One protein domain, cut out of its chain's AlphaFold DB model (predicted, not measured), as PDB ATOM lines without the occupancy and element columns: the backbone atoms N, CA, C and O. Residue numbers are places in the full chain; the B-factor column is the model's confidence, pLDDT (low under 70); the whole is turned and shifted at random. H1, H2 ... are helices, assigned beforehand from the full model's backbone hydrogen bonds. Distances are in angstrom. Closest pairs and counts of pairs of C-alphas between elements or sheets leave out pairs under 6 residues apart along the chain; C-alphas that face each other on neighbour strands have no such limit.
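Overview. This is residues 2 to 72 of the 462 residues of an uncharacterized protein of Clostridia bacterium BRH_c25 (UniProt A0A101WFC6). H3 and H4 form a helical hairpin with H2 packed obliquely on it; tiny H1 and H5 lie at opposite ends of this rod. The printed part has 71 residues, five named helices, H1 to H5, and no named strand: all helix. It spans 41 by 20 by 18 A, only just compact, close to loose; the radius of gyration of the C-alphas is 12.9 A.

Arrangement. Start at H1, residues 2 to 5, near H2, residues 16 to 30. H2 touches H3, residues 33 to 42, at a steep tilt of 46 degrees; the closest C-alphas are 30 and 36, 3.9 A. H3 touches H4, residues 47 to 62, at a shallow 13 degrees, opposite ways; the closest C-alphas are 33 and 58, 5.0 A. In H2, H3 and H4 every O i to N i+4 pair is within hydrogen-bond range.

Along the chain. Find C-alpha 2 at (585.125, 489.958, 400.561), where H1 begins. H2 runs 20.5 A, H4 20.7 A. H5, residues 69 to 72, ends at (571.904, 459.574, 401.048).

Size, cuts and confidence. The printed part has no cut and no long link; residues 12 to 13 have pLDDT under 70.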
ATOM      1  N   GLN A   2     586.091 488.851 400.677       74.06
ATOM      2  CA  GLN A   2     585.125 489.958 400.561       74.06
ATOM      3  C   GLN A   2     585.746 491.322 400.186       74.06
ATOM      4  O   GLN A   2     585.253 492.012 399.293       74.06
ATOM      5  N   ASP A   3     586.887 491.670 400.788       80.19
ATOM      6  CA  ASP A   3     587.543 492.967 400.563       80.19
ATOM      7  C   ASP A   3     587.997 493.201 399.121       80.19
ATOM      8  O   ASP A   3     588.001 494.341 398.680       80.19
ATOM      9  N   ASN A   4     588.324 492.146 398.368       81.00
ATOM     10  CA  ASN A   4     588.884 492.260 397.014       81.00
ATOM     11  C   ASN A   4     588.027 491.584 395.932       81.00
ATOM     12  O   ASN A   4     588.202 491.884 394.756       81.00
ATOM     13  N   TRP A   5     587.117 490.683 396.324       77.25
ATOM     14  CA  TRP A   5     586.373 489.780 395.433       77.25
ATOM     15  C   TRP A   5     584.889 489.636 395.808       77.25
ATOM     16  O   TRP A   5     584.254 488.658 395.430       77.25
ATOM     17  N   GLY A   6     584.334 490.568 396.588       73.25
ATOM     18  CA  GLY A   6     582.907 490.576 396.919       73.25
ATOM     19  C   GLY A   6     582.007 490.830 395.703       73.25
ATOM     20  O   GLY A   6     582.451 491.381 394.692       73.25
ATOM     21  N   TYR A   7     580.730 490.443 395.806       76.69
ATOM     22  CA  TYR A   7     579.721 490.656 394.754       76.69
ATOM     23  C   TYR A   7     579.476 492.139 394.437       76.69
ATOM     24  O   TYR A   7     579.013 492.474 393.355       76.69
ATOM     25  N   ASP A   8     579.844 493.041 395.348       79.00
ATOM     26  CA  ASP A   8     579.845 494.492 395.149       79.00
ATOM     27  C   ASP A   8     580.898 494.975 394.135       79.00
ATOM     28  O   ASP A   8     580.815 496.109 393.665       79.00
ATOM     29  N   LYS A   9     581.897 494.144 393.804       79.12
ATOM     30  CA  LYS A   9     583.088 494.558 393.044       79.12
ATOM     31  C   LYS A   9     583.139 494.054 391.606       79.12
ATOM     32  O   LYS A   9     583.899 494.602 390.811       79.12
ATOM     33  N   TYR A  10     582.359 493.032 391.266       75.56
ATOM     34  CA  TYR A  10     582.374 492.399 389.948       75.56
ATOM     35  C   TYR A  10     580.951 492.217 389.440       75.56
ATOM     36  O   TYR A  10     580.039 491.924 390.205       75.56
ATOM     37  N   THR A  11     580.756 492.394 388.136       71.62
ATOM     38  CA  THR A  11     579.446 492.233 387.501       71.62
ATOM     39  C   THR A  11     579.018 490.766 387.514       71.62
ATOM     40  O   THR A  11     579.751 489.914 387.014       71.62
ATOM     41  N   GLY A  12     577.820 490.486 388.028       67.56
ATOM     42  CA  GLY A  12     577.254 489.138 388.126       67.56
ATOM     43  C   GLY A  12     576.853 488.793 389.561       67.56
ATOM     44  O   GLY A  12     577.373 489.363 390.512       67.56
ATOM     45  N   VAL A  13     575.900 487.873 389.715       67.69
ATOM     46  CA  VAL A  13     575.377 487.459 391.032       67.69
ATOM     47  C   VAL A  13     576.198 486.345 391.696       67.69
ATOM     48  O   VAL A  13     576.076 486.153 392.901       67.69
ATOM     49  N   CYS A  14     577.070 485.667 390.937       71.25
ATOM     50  CA  CYS A  14     577.957 484.600 391.415       71.25
ATOM     51  C   CYS A  14     579.366 484.803 390.838       71.25
ATOM     52  O   CYS A  14     579.555 484.792 389.620       71.25
ATOM     53  N   HIS A  15     580.372 484.990 391.697       75.94
ATOM     54  CA  HIS A  15     581.755 485.202 391.266       75.94
ATOM     55  C   HIS A  15     582.610 483.950 391.500       75.94
ATOM     56  O   HIS A  15     582.763 483.472 392.619       75.94
ATOM     57  N   ILE A  16     583.265 483.478 390.433       84.44
ATOM     58  CA  ILE A  16     584.072 482.247 390.429       84.44
ATOM     59  C   ILE A  16     585.247 482.209 391.430       84.44
ATOM     60  O   ILE A  16     585.555 481.145 391.959       84.44
ATOM     61  N   ILE A  17     585.915 483.335 391.714       87.12
ATOM     62  CA  ILE A  17     587.109 483.370 392.580       87.12
ATOM     63  C   ILE A  17     586.740 483.089 394.049       87.12
ATOM     64  O   ILE A  17     587.340 482.190 394.640       87.12
ATOM     65  N   PRO A  18     585.753 483.793 394.642       86.69
ATOM     66  CA  PRO A  18     585.155 483.421 395.922       86.69
ATOM     67  C   PRO A  18     584.785 481.943 396.035       86.69
ATOM     68  O   PRO A  18     585.189 481.286 396.992       86.69
ATOM     69  N   ASN A  19     584.085 481.415 395.032       89.75
ATOM     70  CA  ASN A  19     583.632 480.027 395.003       89.75
ATOM     71  C   ASN A  19     584.799 479.039 395.017       89.75
ATOM     72  O   ASN A  19     584.858 478.150 395.863       89.75
ATOM     73  N   ALA A  20     585.802 479.250 394.161       91.38
ATOM     74  CA  ALA A  20     587.013 478.435 394.160       91.38
ATOM     75  C   ALA A  20     587.722 478.460 395.528       91.38
ATOM     76  O   ALA A  20     588.163 477.419 396.018       91.38
ATOM     77  N   GLY A  21     587.786 479.630 396.172       92.56
ATOM     78  CA  GLY A  21     588.335 479.776 397.519       92.56
ATOM     79  C   GLY A  21     587.557 478.983 398.574       92.56
ATOM     80  O   GLY A  21     588.175 478.304 399.394       92.56
ATOM     81  N   VAL A  22     586.220 479.021 398.530       93.94
ATOM     82  CA  VAL A  22     585.344 478.226 399.408       93.94
ATOM     83  C   VAL A  22     585.548 476.731 399.174       93.94
ATOM     84  O   VAL A  22     585.727 475.998 400.145       93.94
ATOM     85  N   CYS A  23     585.594 476.266 397.924       95.56
ATOM     86  CA  CYS A  23     585.832 474.856 397.612       95.56
ATOM     87  C   CYS A  23     587.179 474.367 398.169       95.56
ATOM     88  O   CYS A  23     587.234 473.346 398.854       95.56
ATOM     89  N   VAL A  24     588.262 475.120 397.934       95.56
ATOM     90  CA  VAL A  24     589.603 474.782 398.439       95.56
ATOM     91  C   VAL A  24     589.635 474.772 399.967       95.56
ATOM     92  O   VAL A  24     590.130 473.812 400.557       95.56
ATOM     93  N   LEU A  25     589.082 475.800 400.618       96.19
ATOM     94  CA  LEU A  25     588.971 475.868 402.077       96.19
ATOM     95  C   LEU A  25     588.244 474.631 402.623       96.19
ATOM     96  O   LEU A  25     588.729 473.964 403.535       96.19
ATOM     97  N   SER A  26     587.097 474.313 402.035       97.38
ATOM     98  CA  SER A  26     586.237 473.215 402.469       97.38
ATOM     99  C   SER A  26     586.949 471.870 402.398       97.38
ATOM    100  O   SER A  26     586.933 471.129 403.374       97.38
ATOM    101  N   MET A  27     587.648 471.585 401.297       96.50
ATOM    102  CA  MET A  27     588.394 470.333 401.135       96.50
ATOM    103  C   MET A  27     589.636 470.259 402.039       96.50
ATOM    104  O   MET A  27     589.908 469.210 402.623       96.50
ATOM    105  N   LEU A  28     590.373 471.366 402.215       96.44
ATOM    106  CA  LEU A  28     591.568 471.404 403.072       96.44
ATOM    107  C   LEU A  28     591.245 471.158 404.550       96.44
ATOM    108  O   LEU A  28     591.981 470.451 405.242       96.44
ATOM    109  N   TYR A  29     590.159 471.756 405.043       97.00
ATOM    110  CA  TYR A  29     589.772 471.668 406.451       97.00
ATOM    111  C   TYR A  29     588.767 470.547 406.734       97.00
ATOM    112  O   TYR A  29     588.661 470.116 407.883       97.00
ATOM    113  N   GLY A  30     588.057 470.064 405.712       95.25
ATOM    114  CA  GLY A  30     587.070 468.999 405.828       95.25
ATOM    115  C   GLY A  30     587.684 467.611 405.945       95.25
ATOM    116  O   GLY A  30     587.280 466.856 406.820       95.25
ATOM    117  N   LYS A  31     588.708 467.297 405.138       89.75
ATOM    118  CA  LYS A  31     589.435 466.004 405.084       89.75
ATOM    119  C   LYS A  31     588.609 464.766 404.698       89.75
ATOM    120  O   LYS A  31     589.184 463.829 404.157       89.75
ATOM    121  N   ASP A  32     587.305 464.760 404.945       95.25
ATOM    122  CA  ASP A  32     586.347 463.749 404.498       95.25
ATOM    123  C   ASP A  32     585.149 464.399 403.790       95.25
ATOM    124  O   ASP A  32     585.017 465.627 403.769       95.25
ATOM    125  N   PHE A  33     584.290 463.584 403.174       96.25
ATOM    126  CA  PHE A  33     583.109 464.059 402.451       96.25
ATOM    127  C   PHE A  33     582.206 464.933 403.327       96.25
ATOM    128  O   PHE A  33     581.949 466.088 402.986       96.25
ATOM    129  N   ASN A  34     581.764 464.390 404.463       95.62
ATOM    130  CA  ASN A  34     580.727 464.973 405.314       95.62
ATOM    131  C   ASN A  34     581.156 466.349 405.817       95.62
ATOM    132  O   ASN A  34     580.457 467.344 405.631       95.62
ATOM    133  N   ARG A  35     582.366 466.434 406.371       97.50
ATOM    134  CA  ARG A  35     582.866 467.686 406.919       97.50
ATOM    135  C   ARG A  35     583.175 468.707 405.829       97.50
ATOM    136  O   ARG A  35     582.981 469.901 406.052       97.50
ATOM    137  N   SER A  36     583.630 468.269 404.654       97.19
ATOM    138  CA  SER A  36     583.899 469.180 403.534       97.19
ATOM    139  C   SER A  36     582.616 469.845 403.030       97.19
ATOM    140  O   SER A  36     582.593 471.065 402.874       97.19
ATOM    141  N   ILE A  37     581.529 469.087 402.835       95.94
ATOM    142  CA  ILE A  37     580.249 469.669 402.391       95.94
ATOM    143  C   ILE A  37     579.610 470.555 403.469       95.94
ATOM    144  O   ILE A  37     579.039 471.597 403.142       95.94
ATOM    145  N   GLU A  38     579.765 470.214 404.752       96.50
ATOM    146  CA  GLU A  38     579.322 471.056 405.866       96.50
ATOM    147  C   GLU A  38     580.055 472.400 405.875       96.50
ATOM    148  O   GLU A  38     579.420 473.443 406.016       96.50
ATOM    149  N   ILE A  39     581.383 472.400 405.707       97.38
ATOM    150  CA  ILE A  39     582.172 473.638 405.655       97.38
ATOM    151  C   ILE A  39     581.761 474.479 404.444       97.38
ATOM    152  O   ILE A  39     581.523 475.677 404.612       97.38
ATOM    153  N   ALA A  40     581.617 473.868 403.264       96.12
ATOM    154  CA  ALA A  40     581.177 474.567 402.055       96.12
ATOM    155  C   ALA A  40     579.806 475.227 402.260       96.12
ATOM    156  O   ALA A  40     579.609 476.391 401.912       96.12
ATOM    157  N   THR A  41     578.888 474.509 402.908       95.31
ATOM    158  CA  THR A  41     577.547 475.000 403.245       95.31
ATOM    159  C   THR A  41     577.601 476.154 404.245       95.31
ATOM    160  O   THR A  41     577.010 477.207 404.005       95.31
ATOM    161  N   MET A  42     578.357 476.006 405.337       95.94
ATOM    162  CA  MET A  42     578.494 477.024 406.387       95.94
ATOM    163  C   MET A  42     579.198 478.302 405.919       95.94
ATOM    164  O   MET A  42     579.015 479.347 406.540       95.94
ATOM    165  N   CYS A  43     579.980 478.253 404.835       92.38
ATOM    166  CA  CYS A  43     580.557 479.459 404.239       92.38
ATOM    167  C   CYS A  43     579.482 480.425 403.709       92.38
ATOM    168  O   CYS A  43     579.762 481.616 403.588       92.38
ATOM    169  N   GLY A  44     578.268 479.941 403.407       87.31
ATOM    170  CA  GLY A  44     577.110 480.776 403.063       87.31
ATOM    171  C   GLY A  44     577.236 481.570 401.757       87.31
ATOM    172  O   GLY A  44     576.441 482.473 401.503       87.31
ATOM    173  N   TRP A  45     578.237 481.264 400.933       83.44
ATOM    174  CA  TRP A  45     578.439 481.839 399.606       83.44
ATOM    175  C   TRP A  45     578.109 480.794 398.555       83.44
ATOM    176  O   TRP A  45     578.716 479.728 398.590       83.44
ATOM    177  N   ASP A  46     577.169 481.111 397.656       85.19
ATOM    178  CA  ASP A  46     576.793 480.292 396.487       85.19
ATOM    179  C   ASP A  46     576.732 478.794 396.826       85.19
ATOM    180  O   ASP A  46     577.474 477.963 396.297       85.19
ATOM    181  N   THR A  47     575.966 478.489 397.876       86.81
ATOM    182  CA  THR A  47     576.074 477.227 398.609       86.81
ATOM    183  C   THR A  47     575.751 476.018 397.743       86.81
ATOM    184  O   THR A  47     576.432 475.005 397.862       86.81
ATOM    185  N   ASP A  48     574.753 476.112 396.871       87.38
ATOM    186  CA  ASP A  48     574.391 475.052 395.928       87.38
ATOM    187  C   ASP A  48     575.552 474.717 394.980       87.38
ATOM    188  O   ASP A  48     575.904 473.547 394.824       87.38
ATOM    189  N   CYS A  49     576.225 475.731 394.439       89.50
ATOM    190  CA  CYS A  49     577.410 475.568 393.604       89.50
ATOM    191  C   CYS A  49     578.597 474.993 394.391       89.50
ATOM    192  O   CYS A  49     579.212 474.004 393.983       89.50
ATOM    193  N   ASN A  50     578.937 475.589 395.535       93.81
ATOM    194  CA  ASN A  50     580.135 475.220 396.287       93.81
ATOM    195  C   ASN A  50     579.996 473.849 396.959       93.81
ATOM    196  O   ASN A  50     580.883 473.006 396.815       93.81
ATOM    197  N   ALA A  51     578.880 473.587 397.647       94.12
ATOM    198  CA  ALA A  51     578.620 472.283 398.251       94.12
ATOM    199  C   ALA A  51     578.431 471.198 397.182       94.12
ATOM    200  O   ALA A  51     578.919 470.087 397.374       94.12
ATOM    201  N   GLY A  52     577.810 471.526 396.040       93.25
ATOM    202  CA  GLY A  52     577.700 470.623 394.895       93.25
ATOM    203  C   GLY A  52     579.068 470.198 394.356       93.25
ATOM    204  O   GLY A  52     579.373 469.010 394.325       93.25
ATOM    205  N   ASN A  53     579.937 471.157 394.018       94.75
ATOM    206  CA  ASN A  53     581.282 470.869 393.503       94.75
ATOM    207  C   ASN A  53     582.152 470.103 394.514       94.75
ATOM    208  O   ASN A  53     582.788 469.108 394.158       94.75
ATOM    209  N   VAL A  54     582.180 470.544 395.777       96.62
ATOM    210  CA  VAL A  54     582.924 469.855 396.845       96.62
ATOM    211  C   VAL A  54     582.374 468.444 397.055       96.62
ATOM    212  O   VAL A  54     583.156 467.504 397.168       96.62
ATOM    213  N   GLY A  55     581.050 468.283 397.055       95.00
ATOM    214  CA  GLY A  55     580.383 466.991 397.169       95.00
ATOM    215  C   GLY A  55     580.756 466.046 396.032       95.00
ATOM    216  O   GLY A  55     581.117 464.904 396.292       95.00
ATOM    217  N   THR A  56     580.770 466.507 394.780       94.50
ATOM    218  CA  THR A  56     581.208 465.682 393.644       94.50
ATOM    219  C   THR A  56     582.662 465.232 393.797       94.50
ATOM    220  O   THR A  56     582.948 464.040 393.686       94.50
ATOM    221  N   ILE A  57     583.582 466.157 394.098       95.62
ATOM    222  CA  ILE A  57     585.013 465.842 394.236       95.62
ATOM    223  C   ILE A  57     585.241 464.856 395.385       95.62
ATOM    224  O   ILE A  57     585.883 463.819 395.208       95.62
ATOM    225  N   MET A  58     584.695 465.164 396.562       96.31
ATOM    226  CA  MET A  58     584.888 464.340 397.750       96.31
ATOM    227  C   MET A  58     584.115 463.025 397.671       96.31
ATOM    228  O   MET A  58     584.554 462.040 398.248       96.31
ATOM    229  N   GLY A  59     582.998 462.974 396.944       94.50
ATOM    230  CA  GLY A  59     582.233 461.747 396.727       94.50
ATOM    231  C   GLY A  59     583.041 460.727 395.930       94.50
ATOM    232  O   GLY A  59     583.105 459.559 396.307       94.50
ATOM    233  N   VAL A  60     583.745 461.183 394.889       94.00
ATOM    234  CA  VAL A  60     584.690 460.341 394.141       94.00
ATOM    235  C   VAL A  60     585.895 459.964 395.007       94.00
ATOM    236  O   VAL A  60     586.293 458.803 395.025       94.00
ATOM    237  N   ALA A  61     586.473 460.920 395.744       95.00
ATOM    238  CA  ALA A  61     587.689 460.688 396.527       95.00
ATOM    239  C   ALA A  61     587.482 459.764 397.740       95.00
ATOM    240  O   ALA A  61     588.362 458.969 398.063       95.00
ATOM    241  N   CYS A  62     586.344 459.875 398.428       95.00
ATOM    242  CA  CYS A  62     586.029 459.090 399.623       95.00
ATOM    243  C   CYS A  62     585.266 457.796 399.310       95.00
ATOM    244  O   CYS A  62     585.209 456.908 400.159       95.00
ATOM    245  N   GLY A  63     584.672 457.691 398.119       93.75
ATOM    246  CA  GLY A  63     583.797 456.585 397.755       93.75
ATOM    247  C   GLY A  63     582.495 456.558 398.561       93.75
ATOM    248  O   GLY A  63     582.233 457.389 399.433       93.75
ATOM    249  N   LEU A  64     581.664 455.560 398.264       91.88
ATOM    250  CA  LEU A  64     580.315 455.442 398.817       91.88
ATOM    251  C   LEU A  64     580.288 455.244 400.342       91.88
ATOM    252  O   LEU A  64     579.396 455.763 401.011       91.88
ATOM    253  N   GLU A  65     581.270 454.520 400.889       92.38
ATOM    254  CA  GLU A  65     581.416 454.274 402.332       92.38
ATOM    255  C   GLU A  65     581.738 455.553 403.120       92.38
ATOM    256  O   GLU A  65     581.399 455.658 404.297       92.38
ATOM    257  N   GLY A  66     582.358 456.547 402.473       93.44
ATOM    258  CA  GLY A  66     582.693 457.829 403.093       93.44
ATOM    259  C   GLY A  66     581.508 458.789 403.245       93.44
ATOM    260  O   GLY A  66     581.635 459.811 403.924       93.44
ATOM    261  N   ILE A  67     580.358 458.480 402.635       94.19
ATOM    262  CA  ILE A  67     579.162 459.328 402.644       94.19
ATOM    263  C   ILE A  67     578.211 458.859 403.747       94.19
ATOM    264  O   ILE A  67     577.688 457.743 403.704       94.19
ATOM    265  N   ALA A  68     577.932 459.726 404.724       93.50
ATOM    266  CA  ALA A  68     577.060 459.367 405.833       93.50
ATOM    267  C   ALA A  68     575.607 459.090 405.376       93.50
ATOM    268  O   ALA A  68     575.081 459.793 404.504       93.50
ATOM    269  N   PRO A  69     574.896 458.130 406.006       91.19
ATOM    270  CA  PRO A  69     573.547 457.738 405.592       91.19
ATOM    271  C   PRO A  69     572.519 458.873 405.561       91.19
ATOM    272  O   PRO A  69     571.615 458.845 404.734       91.19
ATOM    273  N   HIS A  70     572.650 459.888 406.419       91.38
ATOM    274  CA  HIS A  70     571.703 461.006 406.475       91.38
ATOM    275  C   HIS A  70     571.789 461.952 405.265       91.38
ATOM    276  O   HIS A  70     570.842 462.694 405.034       91.38
ATOM    277  N   TYR A  71     572.868 461.902 404.471       90.19
ATOM    278  CA  TYR A  71     572.953 462.612 403.188       90.19
ATOM    279  C   TYR A  71     572.353 461.807 402.031       90.19
ATOM    280  O   TYR A  71     571.836 462.387 401.081       90.19
ATOM    281  N   ARG A  72     572.396 460.472 402.107       89.69
ATOM    282  CA  ARG A  72     571.904 459.574 401.048       89.69
ATOM    283  C   ARG A  72     570.424 459.235 401.200       89.69
ATOM    284  O   ARG A  72     569.676 459.288 400.231       89.69
TER     285      ARG A  72